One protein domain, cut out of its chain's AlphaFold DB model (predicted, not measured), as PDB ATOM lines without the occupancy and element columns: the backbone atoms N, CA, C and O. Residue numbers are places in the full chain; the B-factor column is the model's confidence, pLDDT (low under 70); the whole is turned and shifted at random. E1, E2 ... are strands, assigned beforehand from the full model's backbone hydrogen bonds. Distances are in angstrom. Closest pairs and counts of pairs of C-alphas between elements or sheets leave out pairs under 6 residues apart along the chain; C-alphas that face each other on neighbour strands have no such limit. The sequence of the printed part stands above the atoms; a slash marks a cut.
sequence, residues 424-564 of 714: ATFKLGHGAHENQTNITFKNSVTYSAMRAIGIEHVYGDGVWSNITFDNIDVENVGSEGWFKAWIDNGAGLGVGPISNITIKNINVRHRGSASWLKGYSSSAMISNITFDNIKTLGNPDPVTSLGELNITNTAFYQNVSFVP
ATOM      1  N   ALA A 424     109.536 121.543 169.721       98.12
ATOM      2  CA  ALA A 424     110.755 122.210 170.183       98.12
ATOM      3  C   ALA A 424     111.474 122.995 169.090       98.12
ATOM      4  O   ALA A 424     111.743 122.495 167.998       98.12
ATOM      5  N   THR A 425     111.875 124.226 169.416       98.75
ATOM      6  CA  THR A 425     112.752 124.980 168.517       98.75
ATOM      7  C   THR A 425     114.175 124.424 168.527       98.75
ATOM      8  O   THR A 425     114.733 124.163 167.464       98.75
ATOM      9  N   PHE A 426     114.755 124.249 169.718       98.75
ATOM     10  CA  PHE A 426     116.108 123.730 169.917       98.75
ATOM     11  C   PHE A 426     116.029 122.435 170.715       98.75
ATOM     12  O   PHE A 426     115.638 122.452 171.887       98.75
ATOM     13  N   LYS A 427     116.367 121.317 170.080       98.31
ATOM     14  CA  LYS A 427     116.110 119.983 170.610       98.31
ATOM     15  C   LYS A 427     117.376 119.134 170.654       98.31
ATOM     16  O   LYS A 427     118.123 119.060 169.687       98.31
ATOM     17  N   LEU A 428     117.564 118.440 171.770       98.56
ATOM     18  CA  LEU A 428     118.378 117.235 171.865       98.56
ATOM     19  C   LEU A 428     117.444 116.073 172.234       98.56
ATOM     20  O   LEU A 428     116.652 116.187 173.176       98.56
ATOM     21  N   GLY A 429     117.531 114.973 171.491       95.88
ATOM     22  CA  GLY A 429     116.695 113.780 171.628       95.88
ATOM     23  C   GLY A 429     115.441 113.783 170.746       95.88
ATOM     24  O   GLY A 429     115.230 114.655 169.918       95.88
ATOM     25  N   HIS A 430     114.533 112.818 170.863       95.19
ATOM     26  CA  HIS A 430     114.433 111.785 171.904       95.19
ATOM     27  C   HIS A 430     115.420 110.616 171.793       95.19
ATOM     28  O   HIS A 430     115.681 109.963 172.802       95.19
ATOM     29  N   GLY A 431     115.976 110.350 170.606       96.00
ATOM     30  CA  GLY A 431     116.973 109.291 170.419       96.00
ATOM     31  C   GLY A 431     118.260 109.587 171.193       96.00
ATOM     32  O   GLY A 431     118.882 110.626 170.963       96.00
ATOM     33  N   ALA A 432     118.654 108.673 172.078       97.44
ATOM     34  CA  ALA A 432     119.748 108.814 173.038       97.44
ATOM     35  C   ALA A 432     120.643 107.560 173.139       97.44
ATOM     36  O   ALA A 432     121.221 107.288 174.188       97.44
ATOM     37  N   HIS A 433     120.738 106.772 172.065       97.12
ATOM     38  CA  HIS A 433     121.497 105.516 172.045       97.12
ATOM     39  C   HIS A 433     123.022 105.675 171.988       97.12
ATOM     40  O   HIS A 433     123.725 104.704 172.234       97.12
ATOM     41  N   GLU A 434     123.539 106.870 171.700       98.00
ATOM     42  CA  GLU A 434     124.974 107.156 171.730       98.00
ATOM     43  C   GLU A 434     125.260 108.419 172.540       98.00
ATOM     44  O   GLU A 434     124.366 109.209 172.871       98.00
ATOM     45  N   ASN A 435     126.541 108.614 172.849       98.56
ATOM     46  CA  ASN A 435     126.998 109.836 173.489       98.56
ATOM     47  C   ASN A 435     126.727 111.051 172.593       98.56
ATOM     48  O   ASN A 435     126.920 111.008 171.377       98.56
ATOM     49  N   GLN A 436     126.323 112.145 173.233       98.69
ATOM     50  CA  GLN A 436     126.152 113.444 172.592       98.69
ATOM     51  C   GLN A 436     126.971 114.482 173.358       98.69
ATOM     52  O   GLN A 436     126.701 114.745 174.536       98.69
ATOM     53  N   THR A 437     127.996 115.045 172.719       98.50
ATOM     54  CA  THR A 437     128.934 115.971 173.364       98.50
ATOM     55  C   THR A 437     129.176 117.245 172.562       98.50
ATOM     56  O   THR A 437     129.031 117.275 171.346       98.50
ATOM     57  N   ASN A 438     129.523 118.333 173.256       97.69
ATOM     58  CA  ASN A 438     129.920 119.607 172.641       97.69
ATOM     59  C   ASN A 438     128.853 120.177 171.682       97.69
ATOM     60  O   ASN A 438     129.125 120.492 170.522       97.69
ATOM     61  N   ILE A 439     127.623 120.321 172.182       98.75
ATOM     62  CA  ILE A 439     126.486 120.841 171.410       98.75
ATOM     63  C   ILE A 439     126.214 122.283 171.813       98.75
ATOM     64  O   ILE A 439     126.049 122.579 172.996       98.75
ATOM     65  N   THR A 440     126.129 123.183 170.836       98.19
ATOM     66  CA  THR A 440     125.860 124.605 171.078       98.19
ATOM     67  C   THR A 440     124.728 125.132 170.208       98.19
ATOM     68  O   THR A 440     124.792 125.054 168.987       98.19
ATOM     69  N   PHE A 441     123.740 125.773 170.828       98.62
ATOM     70  CA  PHE A 441     122.773 126.638 170.153       98.62
ATOM     71  C   PHE A 441     123.061 128.085 170.538       98.62
ATOM     72  O   PHE A 441     123.091 128.403 171.728       98.62
ATOM     73  N   LYS A 442     123.271 128.977 169.563       92.12
ATOM     74  CA  LYS A 442     123.577 130.375 169.867       92.12
ATOM     75  C   LYS A 442     123.053 131.420 168.888       92.12
ATOM     76  O   LYS A 442     122.837 131.130 167.719       92.12
ATOM     77  N   ASN A 443     122.891 132.653 169.366       85.44
ATOM     78  CA  ASN A 443     122.423 133.816 168.591       85.44
ATOM     79  C   ASN A 443     121.013 133.657 167.994       85.44
ATOM     80  O   ASN A 443     120.631 134.354 167.052       85.44
ATOM     81  N   SER A 444     120.216 132.764 168.565       97.12
ATOM     82  CA  SER A 444     119.008 132.223 167.945       97.12
ATOM     83  C   SER A 444     117.725 132.840 168.499       97.12
ATOM     84  O   SER A 444     117.745 133.645 169.435       97.12
ATOM     85  N   VAL A 445     116.591 132.513 167.880       98.56
ATOM     86  CA  VAL A 445     115.276 133.019 168.285       98.56
ATOM     87  C   VAL A 445     114.234 131.909 168.213       98.56
ATOM     88  O   VAL A 445     114.145 131.197 167.214       98.56
ATOM     89  N   THR A 446     113.405 131.811 169.247       98.81
ATOM     90  CA  THR A 446     112.132 131.087 169.196       98.81
ATOM     91  C   THR A 446     111.014 132.099 168.992       98.81
ATOM     92  O   THR A 446     110.737 132.895 169.890       98.81
ATOM     93  N   TYR A 447     110.361 132.062 167.829       98.75
ATOM     94  CA  TYR A 447     109.154 132.844 167.561       98.75
ATOM     95  C   TYR A 447     107.984 132.345 168.410       98.75
ATOM     96  O   TYR A 447     107.385 133.085 169.182       98.75
ATOM     97  N   SER A 448     107.658 131.065 168.244       98.44
ATOM     98  CA  SER A 448     106.601 130.362 168.961       98.44
ATOM     99  C   SER A 448     106.930 128.877 168.966       98.44
ATOM    100  O   SER A 448     107.323 128.351 167.927       98.44
ATOM    101  N   ALA A 449     106.785 128.221 170.114       98.44
ATOM    102  CA  ALA A 449     107.026 126.788 170.282       98.44
ATOM    103  C   ALA A 449     106.148 126.205 171.396       98.44
ATOM    104  O   ALA A 449     105.681 126.949 172.255       98.44
ATOM    105  N   MET A 450     105.961 124.885 171.475       97.44
ATOM    106  CA  MET A 450     105.452 124.271 172.715       97.44
ATOM    107  C   MET A 450     106.494 124.390 173.831       97.44
ATOM    108  O   MET A 450     106.132 124.674 174.977       97.44
ATOM    109  N   ARG A 451     107.773 124.254 173.454       97.19
ATOM    110  CA  ARG A 451     108.959 124.546 174.267       97.19
ATOM    111  C   ARG A 451     110.077 125.149 173.424       97.19
ATOM    112  O   ARG A 451     110.303 124.719 172.302       97.19
ATOM    113  N   ALA A 452     110.809 126.126 173.952       98.31
ATOM    114  CA  ALA A 452     111.933 126.695 173.204       98.31
ATOM    115  C   ALA A 452     113.143 125.753 173.229       98.31
ATOM    116  O   ALA A 452     113.647 125.368 172.176       98.31
ATOM    117  N   ILE A 453     113.575 125.361 174.432       98.62
ATOM    118  CA  ILE A 453     114.744 124.509 174.666       98.62
ATOM    119  C   ILE A 453     114.288 123.155 175.221       98.62
ATOM    120  O   ILE A 453     113.691 123.098 176.297       98.62
ATOM    121  N   GLY A 454     114.603 122.072 174.510       98.38
ATOM    122  CA  GLY A 454     114.371 120.691 174.934       98.38
ATOM    123  C   GLY A 454     115.670 119.887 174.980       98.38
ATOM    124  O   GLY A 454     116.307 119.692 173.954       98.38
ATOM    125  N   ILE A 455     116.046 119.389 176.157       98.69
ATOM    126  CA  ILE A 455     117.123 118.411 176.357       98.69
ATOM    127  C   ILE A 455     116.456 117.143 176.886       98.69
ATOM    128  O   ILE A 455     116.211 117.017 178.085       98.69
ATOM    129  N   GLU A 456     116.069 116.244 175.987       98.12
ATOM    130  CA  GLU A 456     115.148 115.153 176.305       98.12
ATOM    131  C   GLU A 456     115.749 113.797 175.959       98.12
ATOM    132  O   GLU A 456     115.647 113.311 174.835       98.12
ATOM    133  N   HIS A 457     116.356 113.187 176.967       98.38
ATOM    134  CA  HIS A 457     116.979 111.873 176.895       98.38
ATOM    135  C   HIS A 457     115.918 110.808 177.178       98.38
ATOM    136  O   HIS A 457     115.432 110.716 178.302       98.38
ATOM    137  N   VAL A 458     115.471 110.084 176.148       97.12
ATOM    138  CA  VAL A 458     114.316 109.174 176.269       97.12
ATOM    139  C   VAL A 458     114.661 107.758 175.823       97.12
ATOM    140  O   VAL A 458     114.404 106.813 176.554       97.12
ATOM    141  N   TYR A 459     115.211 107.578 174.621       95.94
ATOM    142  CA  TYR A 459     115.423 106.246 174.045       95.94
ATOM    143  C   TYR A 459     116.913 105.920 173.946       95.94
ATOM    144  O   TYR A 459     117.549 106.271 172.954       95.94
ATOM    145  N   GLY A 460     117.468 105.277 174.977       96.44
ATOM    146  CA  GLY A 460     118.860 104.813 175.017       96.44
ATOM    147  C   GLY A 460     119.548 105.121 176.346       96.44
ATOM    148  O   GLY A 460     118.909 105.579 177.284       96.44
ATOM    149  N   ASP A 461     120.845 104.856 176.449       97.06
ATOM    150  CA  ASP A 461     121.655 105.012 177.665       97.06
ATOM    151  C   ASP A 461     122.921 105.864 177.457       97.06
ATOM    152  O   ASP A 461     123.767 105.958 178.350       97.06
ATOM    153  N   GLY A 462     123.027 106.540 176.309       97.75
ATOM    154  CA  GLY A 462     124.160 107.390 175.959       97.75
ATOM    155  C   GLY A 462     124.397 108.509 176.973       97.75
ATOM    156  O   GLY A 462     123.466 109.069 177.550       97.75
ATOM    157  N   VAL A 463     125.658 108.867 177.198       98.31
ATOM    158  CA  VAL A 463     126.038 109.939 178.126       98.31
ATOM    159  C   VAL A 463     126.063 111.267 177.384       98.31
ATOM    160  O   VAL A 463     126.746 111.405 176.367       98.31
ATOM    161  N   TRP A 464     125.341 112.264 177.895       98.69
ATOM    162  CA  TRP A 464     125.288 113.589 177.275       98.69
ATOM    163  C   TRP A 464     126.043 114.615 178.113       98.69
ATOM    164  O   TRP A 464     125.852 114.705 179.331       98.69
ATOM    165  N   SER A 465     126.917 115.404 177.486       98.69
ATOM    166  CA  SER A 465     127.658 116.435 178.218       98.69
ATOM    167  C   SER A 465     128.114 117.620 177.375       98.69
ATOM    168  O   SER A 465     128.160 117.549 176.152       98.69
ATOM    169  N   ASN A 466     128.472 118.721 178.041       98.19
ATOM    170  CA  ASN A 466     128.984 119.947 177.417       98.19
ATOM    171  C   ASN A 466     127.970 120.548 176.432       98.19
ATOM    172  O   ASN A 466     128.214 120.661 175.230       98.19
ATOM    173  N   ILE A 467     126.808 120.916 176.969       98.88
ATOM    174  CA  ILE A 467     125.687 121.472 176.209       98.88
ATOM    175  C   ILE A 467     125.582 122.964 176.519       98.88
ATOM    176  O   ILE A 467     125.514 123.351 177.686       98.88
ATOM    177  N   THR A 468     125.545 123.804 175.486       98.31
ATOM    178  CA  THR A 468     125.484 125.263 175.632       98.31
ATOM    179  C   THR A 468     124.314 125.869 174.863       98.31
ATOM    180  O   THR A 468     124.129 125.615 173.677       98.31
ATOM    181  N   PHE A 469     123.566 126.742 175.530       98.50
ATOM    182  CA  PHE A 469     122.600 127.653 174.922       98.50
ATOM    183  C   PHE A 469     123.052 129.083 175.224       98.50
ATOM    184  O   PHE A 469     123.196 129.425 176.394       98.50
ATOM    185  N   ASP A 470     123.309 129.907 174.205       91.75
ATOM    186  CA  ASP A 470     123.871 131.258 174.370       91.75
ATOM    187  C   ASP A 470     123.167 132.300 173.492       91.75
ATOM    188  O   ASP A 470     123.048 132.129 172.286       91.75
ATOM    189  N   ASN A 471     122.750 133.427 174.062       84.69
ATOM    190  CA  ASN A 471     122.183 134.554 173.311       84.69
ATOM    191  C   ASN A 471     120.913 134.168 172.528       84.69
ATOM    192  O   ASN A 471     120.868 134.243 171.296       84.69
ATOM    193  N   ILE A 472     119.882 133.719 173.250       94.94
ATOM    194  CA  ILE A 472     118.600 133.282 172.673       94.94
ATOM    195  C   ILE A 472     117.471 134.210 173.124       94.94
ATOM    196  O   ILE A 472     117.306 134.469 174.316       94.94
ATOM    197  N   ASP A 473     116.658 134.668 172.172       94.88
ATOM    198  CA  ASP A 473     115.410 135.392 172.449       94.88
ATOM    199  C   ASP A 473     114.224 134.427 172.307       94.88
ATOM    200  O   ASP A 473     113.997 133.857 171.239       94.88
ATOM    201  N   VAL A 474     113.483 134.215 173.391       98.00
ATOM    202  CA  VAL A 474     112.287 133.364 173.427       98.00
ATOM    203  C   VAL A 474     111.062 134.266 173.462       98.00
ATOM    204  O   VAL A 474     110.735 134.842 174.501       98.00
ATOM    205  N   GLU A 475     110.388 134.412 172.323       97.88
ATOM    206  CA  GLU A 475     109.256 135.329 172.183       97.88
ATOM    207  C   GLU A 475     107.965 134.749 172.741       97.88
ATOM    208  O   GLU A 475     107.330 135.368 173.596       97.88
ATOM    209  N   ASN A 476     107.596 133.556 172.275       97.50
ATOM    210  CA  ASN A 476     106.400 132.852 172.702       97.50
ATOM    211  C   ASN A 476     106.679 131.361 172.913       97.50
ATOM    212  O   ASN A 476     107.359 130.722 172.114       97.50
ATOM    213  N   VAL A 477     106.116 130.793 173.979       96.94
ATOM    214  CA  VAL A 477     106.170 129.349 174.263       96.94
ATOM    215  C   VAL A 477     104.892 128.858 174.929       96.94
ATOM    216  O   VAL A 477     104.233 129.613 175.646       96.94
ATOM    217  N   GLY A 478     104.552 127.597 174.695       94.81
ATOM    218  CA  GLY A 478     103.288 126.987 175.075       94.81
ATOM    219  C   GLY A 478     103.355 126.105 176.322       94.81
ATOM    220  O   GLY A 478     103.852 126.490 177.386       94.81
ATOM    221  N   SER A 479     102.750 124.925 176.195       94.75
ATOM    222  CA  SER A 479     102.320 124.077 177.308       94.75
ATOM    223  C   SER A 479     103.433 123.307 178.025       94.75
ATOM    224  O   SER A 479     103.161 122.773 179.100       94.75
ATOM    225  N   GLU A 480     104.666 123.294 177.512       95.31
ATOM    226  CA  GLU A 480     105.819 122.652 178.171       95.31
ATOM    227  C   GLU A 480     106.841 123.648 178.740       95.31
ATOM    228  O   GLU A 480     107.869 123.242 179.284       95.31
ATOM    229  N   GLY A 481     106.526 124.946 178.681       95.94
ATOM    230  CA  GLY A 481     107.385 126.010 179.190       95.94
ATOM    231  C   GLY A 481     108.566 126.316 178.271       95.94
ATOM    232  O   GLY A 481     108.755 125.700 177.229       95.94
ATOM    233  N   TRP A 482     109.372 127.311 178.630       97.25
ATOM    234  CA  TRP A 482     110.507 127.724 177.798       97.25
ATOM    235  C   TRP A 482     111.682 126.730 177.837       97.25
ATOM    236  O   TRP A 482     112.425 126.643 176.860       97.25
ATOM    237  N   PHE A 483     111.833 125.969 178.928       98.06
ATOM    238  CA  PHE A 483     112.949 125.048 179.148       98.06
ATOM    239  C   PHE A 483     112.475 123.679 179.645       98.06
ATOM    240  O   PHE A 483     111.763 123.572 180.645       98.06
ATOM    241  N   LYS A 484     112.922 122.608 178.988       98.19
ATOM    242  CA  LYS A 484     112.634 121.229 179.386       98.19
ATOM    243  C   LYS A 484     113.895 120.379 179.300       98.19
ATOM    244  O   LYS A 484     114.237 119.895 178.230       98.19
ATOM    245  N   ALA A 485     114.561 120.170 180.432       98.50
ATOM    246  CA  ALA A 485     115.591 119.147 180.574       98.50
ATOM    247  C   ALA A 485     115.007 117.940 181.315       98.50
ATOM    248  O   ALA A 485     114.574 118.057 182.468       98.50
ATOM    249  N   TRP A 486     114.942 116.795 180.641       97.88
ATOM    250  CA  TRP A 486     114.196 115.632 181.102       97.88
ATOM    251  C   TRP A 486     114.863 114.321 180.674       97.88
ATOM    252  O   TRP A 486     115.254 114.175 179.519       97.88
ATOM    253  N   ILE A 487     114.962 113.377 181.614       98.56
ATOM    254  CA  ILE A 487     115.348 111.988 181.354       98.56
ATOM    255  C   ILE A 487     114.131 111.082 181.586       98.56
ATOM    256  O   ILE A 487     113.499 111.131 182.649       98.56
ATOM    257  N   ASP A 488     113.828 110.242 180.605       97.62
ATOM    258  CA  ASP A 488     112.821 109.186 180.656       97.62
ATOM    259  C   ASP A 488     113.445 107.846 180.270       97.62
ATOM    260  O   ASP A 488     114.414 107.810 179.526       97.62
ATOM    261  N   ASN A 489     112.891 106.740 180.763       96.12
ATOM    262  CA  ASN A 489     113.417 105.402 180.479       96.12
ATOM    263  C   ASN A 489     112.933 104.827 179.138       96.12
ATOM    264  O   ASN A 489     113.190 103.661 178.845       96.12
ATOM    265  N   GLY A 490     112.147 105.575 178.357       91.00
ATOM    266  CA  GLY A 490     111.812 105.213 176.981       91.00
ATOM    267  C   GLY A 490     111.164 103.842 176.856       91.00
ATOM    268  O   GLY A 490     111.505 103.078 175.960       91.00
ATOM    269  N   ALA A 491     110.282 103.498 177.798       90.94
ATOM    270  CA  ALA A 491     109.686 102.165 177.924       90.94
ATOM    271  C   ALA A 491     110.697 101.011 178.144       90.94
ATOM    272  O   ALA A 491     110.456  99.879 177.732       90.94
ATOM    273  N   GLY A 492     111.797 101.276 178.849       93.88
ATOM    274  CA  GLY A 492     112.824 100.291 179.201       93.88
ATOM    275  C   GLY A 492     114.002 100.226 178.229       93.88
ATOM    276  O   GLY A 492     114.777  99.276 178.310       93.88
ATOM    277  N   LEU A 493     114.137 101.202 177.325       92.94
ATOM    278  CA  LEU A 493     115.239 101.266 176.360       92.94
ATOM    279  C   LEU A 493     116.539 101.835 176.942       92.94
ATOM    280  O   LEU A 493     117.576 101.736 176.294       92.94
ATOM    281  N   GLY A 494     116.502 102.369 178.162       96.00
ATOM    282  CA  GLY A 494     117.684 102.824 178.885       96.00
ATOM    283  C   GLY A 494     117.521 104.232 179.437       96.00
ATOM    284  O   GLY A 494     116.557 104.929 179.133       96.00
ATOM    285  N   VAL A 495     118.482 104.623 180.272       97.56
ATOM    286  CA  VAL A 495     118.658 105.994 180.760       97.56
ATOM    287  C   VAL A 495     120.147 106.294 180.876       97.56
ATOM    288  O   VAL A 495     120.916 105.441 181.318       97.56
ATOM    289  N   GLY A 496     120.544 107.517 180.535       97.25
ATOM    290  CA  GLY A 496     121.921 107.998 180.643       97.25
ATOM    291  C   GLY A 496     121.987 109.334 181.391       97.25
ATOM    292  O   GLY A 496     121.019 110.096 181.373       97.25
ATOM    293  N   PRO A 497     123.085 109.632 182.110       98.12
ATOM    294  CA  PRO A 497     123.247 110.913 182.785       98.12
ATOM    295  C   PRO A 497     123.474 112.057 181.787       98.12
ATOM    296  O   PRO A 497     124.074 111.877 180.725       98.12
ATOM    297  N   ILE A 498     123.059 113.262 182.190       98.81
ATOM    298  CA  ILE A 498     123.327 114.511 181.469       98.81
ATOM    299  C   ILE A 498     124.161 115.423 182.375       98.81
ATOM    300  O   ILE A 498     123.853 115.582 183.560       98.81
ATOM    301  N   SER A 499     125.223 116.036 181.854       98.69
ATOM    302  CA  SER A 499     126.091 116.904 182.661       98.69
ATOM    303  C   SER A 499     126.635 118.126 181.921       98.69
ATOM    304  O   SER A 499     126.654 118.167 180.697       98.69
ATOM    305  N   ASN A 500     127.102 119.125 182.671       98.50
ATOM    306  CA  ASN A 500     127.772 120.323 182.150       98.50
ATOM    307  C   ASN A 500     126.892 121.087 181.146       98.50
ATOM    308  O   ASN A 500     127.204 121.185 179.957       98.50
ATOM    309  N   ILE A 501     125.773 121.614 181.645       98.69
ATOM    310  CA  ILE A 501     124.820 122.401 180.860       98.69
ATOM    311  C   ILE A 501     125.022 123.877 181.192       98.69
ATOM    312  O   ILE A 501     124.886 124.281 182.346       98.69
ATOM    313  N   THR A 502     125.301 124.695 180.184       97.69
ATOM    314  CA  THR A 502     125.368 126.153 180.324       97.69
ATOM    315  C   THR A 502     124.235 126.789 179.538       97.69
ATOM    316  O   THR A 502     124.178 126.681 178.317       97.69
ATOM    317  N   ILE A 503     123.332 127.471 180.229       96.81
ATOM    318  CA  ILE A 503     122.282 128.286 179.624       96.81
ATOM    319  C   ILE A 503     122.630 129.730 179.938       96.81
ATOM    320  O   ILE A 503     122.662 130.095 181.112       96.81
ATOM    321  N   LYS A 504     122.919 130.546 178.924       89.19
ATOM    322  CA  LYS A 504     123.375 131.914 179.143       89.19
ATOM    323  C   LYS A 504     122.825 132.943 178.163       89.19
ATOM    324  O   LYS A 504     122.508 132.623 177.023       89.19
ATOM    325  N   ASN A 505     122.717 134.193 178.607       84.00
ATOM    326  CA  ASN A 505     122.228 135.315 177.798       84.00
ATOM    327  C   ASN A 505     120.855 135.040 177.159       84.00
ATOM    328  O   ASN A 505     120.651 135.287 175.974       84.00
ATOM    329  N   ILE A 506     119.911 134.493 177.923       91.06
ATOM    330  CA  ILE A 506     118.580 134.166 177.401       91.06
ATOM    331  C   ILE A 506     117.597 135.256 177.809       91.06
ATOM    332  O   ILE A 506     117.500 135.594 178.988       91.06
ATOM    333  N   ASN A 507     116.835 135.776 176.853       89.88
ATOM    334  CA  ASN A 507     115.714 136.665 177.123       89.88
ATOM    335  C   ASN A 507     114.394 135.910 176.928       89.88
ATOM    336  O   ASN A 507     114.033 135.547 175.813       89.88
ATOM    337  N   VAL A 508     113.668 135.670 178.018       94.25
ATOM    338  CA  VAL A 508     112.406 134.921 178.026       94.25
ATOM    339  C   VAL A 508     111.233 135.894 178.104       94.25
ATOM    340  O   VAL A 508     110.826 136.325 179.187       94.25
ATOM    341  N   ARG A 509     110.669 136.253 176.947       93.19
ATOM    342  CA  ARG A 509     109.551 137.209 176.846       93.19
ATOM    343  C   ARG A 509     108.220 136.593 177.272       93.19
ATOM    344  O   ARG A 509     107.388 137.248 177.887       93.19
ATOM    345  N   HIS A 510     108.036 135.311 176.995       93.38
ATOM    346  CA  HIS A 510     106.913 134.529 177.484       93.38
ATOM    347  C   HIS A 510     107.458 133.257 178.122       93.38
ATOM    348  O   HIS A 510     108.280 132.576 177.521       93.38
ATOM    349  N   ARG A 511     107.036 132.936 179.350       88.38
ATOM    350  CA  ARG A 511     107.559 131.764 180.081       88.38
ATOM    351  C   ARG A 511     106.801 130.469 179.781       88.38
ATOM    352  O   ARG A 511     107.356 129.396 180.001       88.38
ATOM    353  N   GLY A 512     105.565 130.572 179.284       92.69
ATOM    354  CA  GLY A 512     104.676 129.427 179.079       92.69
ATOM    355  C   GLY A 512     104.294 128.735 180.391       92.69
ATOM    356  O   GLY A 512     104.290 129.351 181.460       92.69
ATOM    357  N   SER A 513     103.975 127.445 180.296       95.50
ATOM    358  CA  SER A 513     103.739 126.566 181.449       95.50
ATOM    359  C   SER A 513     105.011 126.291 182.271       95.50
ATOM    360  O   SER A 513     106.097 126.798 181.987       95.50
ATOM    361  N   ALA A 514     104.871 125.478 183.323       96.00
ATOM    362  CA  ALA A 514     105.987 125.017 184.146       96.00
ATOM    363  C   ALA A 514     107.071 124.309 183.314       96.00
ATOM    364  O   ALA A 514     106.802 123.333 182.614       96.00
ATOM    365  N   SER A 515     108.298 124.803 183.454       97.25
ATOM    366  CA  SER A 515     109.526 124.261 182.872       97.25
ATOM    367  C   SER A 515     110.089 123.107 183.718       97.25
ATOM    368  O   SER A 515     109.703 122.915 184.879       97.25
ATOM    369  N   TRP A 516     110.991 122.315 183.132       98.12
ATOM    370  CA  TRP A 516     111.437 121.031 183.684       98.12
ATOM    371  C   TRP A 516     112.953 120.971 183.864       98.12
ATOM    372  O   TRP A 516     113.708 121.354 182.974       98.12
ATOM    373  N   LEU A 517     113.379 120.422 185.000       98.56
ATOM    374  CA  LEU A 517     114.753 119.994 185.265       98.56
ATOM    375  C   LEU A 517     114.692 118.674 186.034       98.56
ATOM    376  O   LEU A 517     114.723 118.639 187.267       98.56
ATOM    377  N   LYS A 518     114.496 117.586 185.293       98.38
ATOM    378  CA  LYS A 518     114.093 116.300 185.853       98.38
ATOM    379  C   LYS A 518     114.955 115.159 185.322       98.38
ATOM    380  O   LYS A 518     114.705 114.655 184.232       98.38
ATOM    381  N   GLY A 519     115.928 114.720 186.116       98.38
ATOM    382  CA  GLY A 519     116.576 113.427 185.907       98.38
ATOM    383  C   GLY A 519     115.650 112.257 186.255       98.38
ATOM    384  O   GLY A 519     114.529 112.452 186.736       98.38
ATOM    385  N   TYR A 520     116.128 111.033 186.044       98.31
ATOM    386  CA  TYR A 520     115.333 109.818 186.234       98.31
ATOM    387  C   TYR A 520     115.624 109.110 187.564       98.31
ATOM    388  O   TYR A 520     114.708 108.641 188.238       98.31
ATOM    389  N   SER A 521     116.897 109.040 187.960       97.69
ATOM    390  CA  SER A 521     117.347 108.375 189.189       97.69
ATOM    391  C   SER A 521     118.650 108.996 189.702       97.69
ATOM    392  O   SER A 521     119.228 109.875 189.067       97.69
ATOM    393  N   SER A 522     119.170 108.520 190.837       95.62
ATOM    394  CA  SER A 522     120.485 108.950 191.332       95.62
ATOM    395  C   SER A 522     121.656 108.543 190.426       95.62
ATOM    396  O   SER A 522     122.725 109.120 190.556       95.62
ATOM    397  N   SER A 523     121.490 107.556 189.537       93.12
ATOM    398  CA  SER A 523     122.516 107.155 188.558       93.12
ATOM    399  C   SER A 523     122.325 107.807 187.185       93.12
ATOM    400  O   SER A 523     123.284 107.916 186.430       93.12
ATOM    401  N   ALA A 524     121.109 108.263 186.873       97.00
ATOM    402  CA  ALA A 524     120.760 108.995 185.658       97.00
ATOM    403  C   ALA A 524     120.189 110.366 186.043       97.00
ATOM    404  O   ALA A 524     118.981 110.613 185.975       97.00
ATOM    405  N   MET A 525     121.081 111.224 186.539       97.88
ATOM    406  CA  MET A 525     120.770 112.579 186.993       97.88
ATOM    407  C   MET A 525     121.181 113.633 185.961       97.88
ATOM    408  O   MET A 525     121.980 113.360 185.065       97.88
ATOM    409  N   ILE A 526     120.680 114.856 186.145       98.75
ATOM    410  CA  ILE A 526     121.132 116.043 185.407       98.75
ATOM    411  C   ILE A 526     122.022 116.883 186.333       98.75
ATOM    412  O   ILE A 526     121.573 117.315 187.393       98.75
ATOM    413  N   SER A 527     123.285 117.109 185.973       98.62
ATOM    414  CA  SER A 527     124.274 117.720 186.879       98.62
ATOM    415  C   SER A 527     125.081 118.862 186.257       98.62
ATOM    416  O   SER A 527     125.236 118.939 185.041       98.62
ATOM    417  N   ASN A 528     125.611 119.750 187.105       98.31
ATOM    418  CA  ASN A 528     126.437 120.902 186.720       98.31
ATOM    419  C   ASN A 528     125.716 121.819 185.718       98.31
ATOM    420  O   ASN A 528     126.109 121.928 184.555       98.31
ATOM    421  N   ILE A 529     124.635 122.451 186.179       98.19
ATOM    422  CA  ILE A 529     123.829 123.373 185.381       98.19
ATOM    423  C   ILE A 529     124.185 124.800 185.781       98.19
ATOM    424  O   ILE A 529     124.074 125.151 186.952       98.19
ATOM    425  N   THR A 530     124.554 125.635 184.817       96.75
ATOM    426  CA  THR A 530     124.771 127.070 185.029       96.75
ATOM    427  C   THR A 530     123.723 127.864 184.262       96.75
ATOM    428  O   THR A 530     123.631 127.733 183.043       96.75
ATOM    429  N   PHE A 531     122.955 128.692 184.968       95.31
ATOM    430  CA  PHE A 531     122.109 129.729 184.378       95.31
ATOM    431  C   PHE A 531     122.827 131.074 184.497       95.31
ATOM    432  O   PHE A 531     122.992 131.576 185.603       95.31
ATOM    433  N   ASP A 532     123.258 131.660 183.382       88.56
ATOM    434  CA  ASP A 532     124.030 132.905 183.361       88.56
ATOM    435  C   ASP A 532     123.301 134.021 182.595       88.56
ATOM    436  O   ASP A 532     123.000 133.899 181.414       88.56
ATOM    437  N   ASN A 533     122.997 135.141 183.243       82.88
ATOM    438  CA  ASN A 533     122.353 136.297 182.620       82.88
ATOM    439  C   ASN A 533     121.031 135.938 181.904       82.88
ATOM    440  O   ASN A 533     120.824 136.256 180.730       82.88
ATOM    441  N   ILE A 534     120.127 135.254 182.613       88.81
ATOM    442  CA  ILE A 534     118.789 134.930 182.100       88.81
ATOM    443  C   ILE A 534     117.796 135.998 182.537       88.81
ATOM    444  O   ILE A 534     117.619 136.223 183.731       88.81
ATOM    445  N   LYS A 535     117.123 136.633 181.581       85.81
ATOM    446  CA  LYS A 535     116.135 137.689 181.816       85.81
ATOM    447  C   LYS A 535     114.735 137.171 181.499       85.81
ATOM    448  O   LYS A 535     114.556 136.372 180.584       85.81
ATOM    449  N   THR A 536     113.736 137.612 182.258       86.44
ATOM    450  CA  THR A 536     112.323 137.257 182.032       86.44
ATOM    451  C   THR A 536     111.497 138.528 181.866       86.44
ATOM    452  O   THR A 536     111.836 139.562 182.440       86.44
ATOM    453  N   LEU A 537     110.423 138.493 181.071       76.69
ATOM    454  CA  LEU A 537     109.611 139.689 180.818       76.69
ATOM    455  C   LEU A 537     109.123 140.337 182.118       76.69
ATOM    456  O   LEU A 537     108.518 139.681 182.965       76.69
ATOM    457  N   GLY A 538     109.361 141.644 182.240       67.12
ATOM    458  CA  GLY A 538     109.018 142.429 183.427       67.12
ATOM    459  C   GLY A 538     110.073 142.402 184.539       67.12
ATOM    460  O   GLY A 538     109.914 143.134 185.509       67.12
ATOM    461  N   ASN A 539     111.151 141.623 184.391       72.69
ATOM    462  CA  ASN A 539     112.302 141.621 185.290       72.69
ATOM    463  C   ASN A 539     113.583 141.952 184.496       72.69
ATOM    464  O   ASN A 539     114.086 141.092 183.766       72.69
ATOM    465  N   PRO A 540     114.096 143.195 184.582       65.69
ATOM    466  CA  PRO A 540     115.282 143.607 183.827       65.69
ATOM    467  C   PRO A 540     116.566 142.923 184.316       65.69
ATOM    468  O   PRO A 540     117.539 142.834 183.559       65.69
ATOM    469  N   ASP A 541     116.548 142.419 185.548       73.75
ATOM    470  CA  ASP A 541     117.703 141.828 186.195       73.75
ATOM    471  C   ASP A 541     117.791 140.310 185.930       73.75
ATOM    472  O   ASP A 541     116.765 139.620 185.890       73.75
ATOM    473  N   PRO A 542     119.006 139.740 185.844       76.31
ATOM    474  CA  PRO A 542     119.209 138.297 185.726       76.31
ATOM    475  C   PRO A 542     118.592 137.483 186.866       76.31
ATOM    476  O   PRO A 542     118.821 137.784 188.038       76.31
ATOM    477  N   VAL A 543     117.849 136.428 186.549       85.25
ATOM    478  CA  VAL A 543     117.212 135.548 187.544       85.25
ATOM    479  C   VAL A 543     118.218 134.821 188.440       85.25
ATOM    480  O   VAL A 543     119.321 134.486 188.009       85.25
ATOM    481  N   THR A 544     117.819 134.527 189.680       88.12
ATOM    482  CA  THR A 544     118.715 133.906 190.685       88.12
ATOM    483  C   THR A 544     118.219 132.582 191.261       88.12
ATOM    484  O   THR A 544     118.863 131.991 192.128       88.12
ATOM    485  N   SER A 545     117.067 132.096 190.797       91.31
ATOM    486  CA  SER A 545     116.455 130.867 191.297       91.31
ATOM    487  C   SER A 545     115.658 130.134 190.219       91.31
ATOM    488  O   SER A 545     115.156 130.731 189.265       91.31
ATOM    489  N   LEU A 546     115.480 128.819 190.396       94.56
ATOM    490  CA  LEU A 546     114.637 128.006 189.509       94.56
ATOM    491  C   LEU A 546     113.170 128.476 189.532       94.56
ATOM    492  O   LEU A 546     112.483 128.416 188.515       94.56
ATOM    493  N   GLY A 547     112.703 128.992 190.676       92.56
ATOM    494  CA  GLY A 547     111.345 129.514 190.836       92.56
ATOM    495  C   GLY A 547     111.065 130.732 189.953       92.56
ATOM    496  O   GLY A 547     110.028 130.783 189.296       92.56
ATOM    497  N   GLU A 548     112.004 131.679 189.859       90.56
ATOM    498  CA  GLU A 548     111.887 132.842 188.960       90.56
ATOM    499  C   GLU A 548     111.816 132.432 187.481       90.56
ATOM    500  O   GLU A 548     111.097 133.047 186.682       90.56
ATOM    501  N   LEU A 549     112.507 131.342 187.140       91.62
ATOM    502  CA  LEU A 549     112.498 130.714 185.821       91.62
ATOM    503  C   LEU A 549     111.259 129.856 185.543       91.62
ATOM    504  O   LEU A 549     111.135 129.322 184.441       91.62
ATOM    505  N   ASN A 550     110.347 129.714 186.508       93.62
ATOM    506  CA  ASN A 550     109.213 128.792 186.437       93.62
ATOM    507  C   ASN A 550     109.638 127.329 186.182       93.62
ATOM    508  O   ASN A 550     108.909 126.564 185.555       93.62
ATOM    509  N   ILE A 551     110.828 126.934 186.648       96.56
ATOM    510  CA  ILE A 551     111.316 125.553 186.607       96.56
ATOM    511  C   ILE A 551     110.878 124.878 187.908       96.56
ATOM    512  O   ILE A 551     111.553 124.959 188.932       96.56
ATOM    513  N   THR A 552     109.705 124.246 187.875       96.81
ATOM    514  CA  THR A 552     109.077 123.640 189.063       96.81
ATOM    515  C   THR A 552     108.956 122.123 188.963       96.81
ATOM    516  O   THR A 552     108.815 121.449 189.981       96.81
ATOM    517  N   ASN A 553     109.039 121.561 187.754       97.06
ATOM    518  CA  ASN A 553     109.032 120.116 187.544       97.06
ATOM    519  C   ASN A 553     110.449 119.574 187.716       97.06
ATOM    520  O   ASN A 553     111.189 119.421 186.741       97.06
ATOM    521  N   THR A 554     110.837 119.320 188.965       98.19
ATOM    522  CA  THR A 554     112.224 118.981 189.294       98.19
ATOM    523  C   THR A 554     112.371 117.661 190.038       98.19
ATOM    524  O   THR A 554     111.642 117.409 190.994       98.19
ATOM    525  N   ALA A 555     113.346 116.845 189.643       98.19
ATOM    526  CA  ALA A 555     113.809 115.671 190.386       98.19
ATOM    527  C   ALA A 555     115.222 115.288 189.919       98.19
ATOM    528  O   ALA A 555     115.587 115.608 188.793       98.19
ATOM    529  N   PHE A 556     115.996 114.597 190.763       98.38
ATOM    530  CA  PHE A 556     117.298 114.010 190.400       98.38
ATOM    531  C   PHE A 556     118.222 114.961 189.613       98.38
ATOM    532  O   PHE A 556     118.689 114.639 188.519       98.38
ATOM    533  N   TYR A 557     118.463 116.150 190.170       98.25
ATOM    534  CA  TYR A 557     119.398 117.131 189.623       98.25
ATOM    535  C   TYR A 557     120.400 117.589 190.694       98.25
ATOM    536  O   TYR A 557     120.100 117.520 191.887       98.25
ATOM    537  N   GLN A 558     121.582 118.059 190.281       97.56
ATOM    538  CA  GLN A 558     122.637 118.497 191.202       97.56
ATOM    539  C   GLN A 558     123.466 119.664 190.635       97.56
ATOM    540  O   GLN A 558     123.632 119.786 189.425       97.56
ATOM    541  N   ASN A 559     124.041 120.490 191.520       96.88
ATOM    542  CA  ASN A 559     124.979 121.571 191.186       96.88
ATOM    543  C   ASN A 559     124.386 122.587 190.195       96.88
ATOM    544  O   ASN A 559     124.929 122.800 189.113       96.88
ATOM    545  N   VAL A 560     123.255 123.192 190.571       97.31
ATOM    546  CA  VAL A 560     122.672 124.325 189.841       97.31
ATOM    547  C   VAL A 560     123.288 125.618 190.367       97.31
ATOM    548  O   VAL A 560     123.224 125.883 191.568       97.31
ATOM    549  N   SER A 561     123.857 126.422 189.477       94.38
ATOM    550  CA  SER A 561     124.403 127.745 189.766       94.38
ATOM    551  C   SER A 561     123.679 128.828 188.962       94.38
ATOM    552  O   SER A 561     123.153 128.580 187.874       94.38
ATOM    553  N   PHE A 562     123.658 130.036 189.521       90.81
ATOM    554  CA  PHE A 562     123.134 131.236 188.879       90.81
ATOM    555  C   PHE A 562     124.239 132.284 188.817       90.81
ATOM    556  O   PHE A 562     124.912 132.541 189.817       90.81
ATOM    557  N   VAL A 563     124.421 132.875 187.641       82.88
ATOM    558  CA  VAL A 563     125.371 133.951 187.372       82.88
ATOM    559  C   VAL A 563     124.588 135.102 186.724       82.88
ATOM    560  O   VAL A 563     123.699 134.864 185.910       82.88
ATOM    561  N   PRO A 564     124.842 136.363 187.081       67.56
ATOM    562  CA  PRO A 564     125.646 136.792 188.210       67.56
ATOM    563  C   PRO A 564     124.987 136.476 189.555       67.56
ATOM    564  O   PRO A 564     123.774 136.587 189.728       67.56
TER     565      PRO A 564
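AT A GLANCE: This is residues 424 to 564 of the 714 residues of the protein "Carbohydrate-binding protein" of Cohnella luojiensis (UniProt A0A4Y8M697). The chain winds in stacked turns, a solenoid whose two walls are parallel sheets set face to face, E1 E4 E6 E8 E10 in one and E2 E3 E5 E7 E9 E11 in the other. The strands E5 and E7 bend sharply, E3 lines up with the far part of E5, and a long loop, residues 533 to 550, lies between E9 and E10 along the chain. The printed part has 141 residues with no named helix and eleven named strands, E1 to E11 in order along the chain; the class is all strand. The first sheet has the order E1 E4 E6 E8 E10, all parallel; the second is branched at E5, with parallel pairs. The whole is compact, with a radius of gyration of the C-alphas of 13.9 A, and spans 42 by 28 by 25 A.

IN THESE COORDINATES: E1 is residues 424 to 432, from C-alpha 424 at (110.755, 122.210, 170.183), and bends by 53 degrees at residue 427. E2 is residues 436 to 442, E3 445 to 449 and E4 451 to 457. E5, residues 464 to 477, is 25.0 A long and bends by 100 degrees at residue 474. E6 is residues 483 to 487. E7, residues 498 to 508, is 23.4 A long and bends by 79 degrees at residue 505. E8 is residues 515 to 518, E9 526 to 532 and E10 551 to 555. E11, residues 557 to 563, is 18.0 A long and ends with C-alpha 563 at (125.371, 133.951, 187.372).

HOW THE PARTS SIT: The two sheets form a sandwich, two sheets face to face, their facing parts 9.0 A centre to centre and their best planes 27 degrees apart. In one, E1 and E4 are parallel at 7 degrees, with N 428 and O 454 2.8 A apart; E4 and E6 have N 484 and O 453 at 2.8 A, E6 and E8 N 485 and O 516 at 2.9 A, and E8 and E10 N 517 and O 553 at 3.0 A. In the other, twisted, E2 and E3 lie on one side of E5, with N 468 and O 439 at 2.8 A and N 446 and O 473 at 2.9 A, and E7 on the other side, with N 474 and O 507 at 2.8 A. E7 and E9 have N 503 and O 530 at 2.8 A, and E9 and E11 N 561 and O 529 at 2.8 A. Across the sandwich, E1 and E5 are near each other, with 7 pairs of C-alphas within 10 A.

THE WHOLE: The C-alphas farthest apart, those of Gly 492 and Pro 540, are 43.6 A apart. The printed part has no cut. The link E9 to E10, 18 residues, is long. Mean pLDDT of the printed part is 94.5; residues 538, 540 and 564 are under 70.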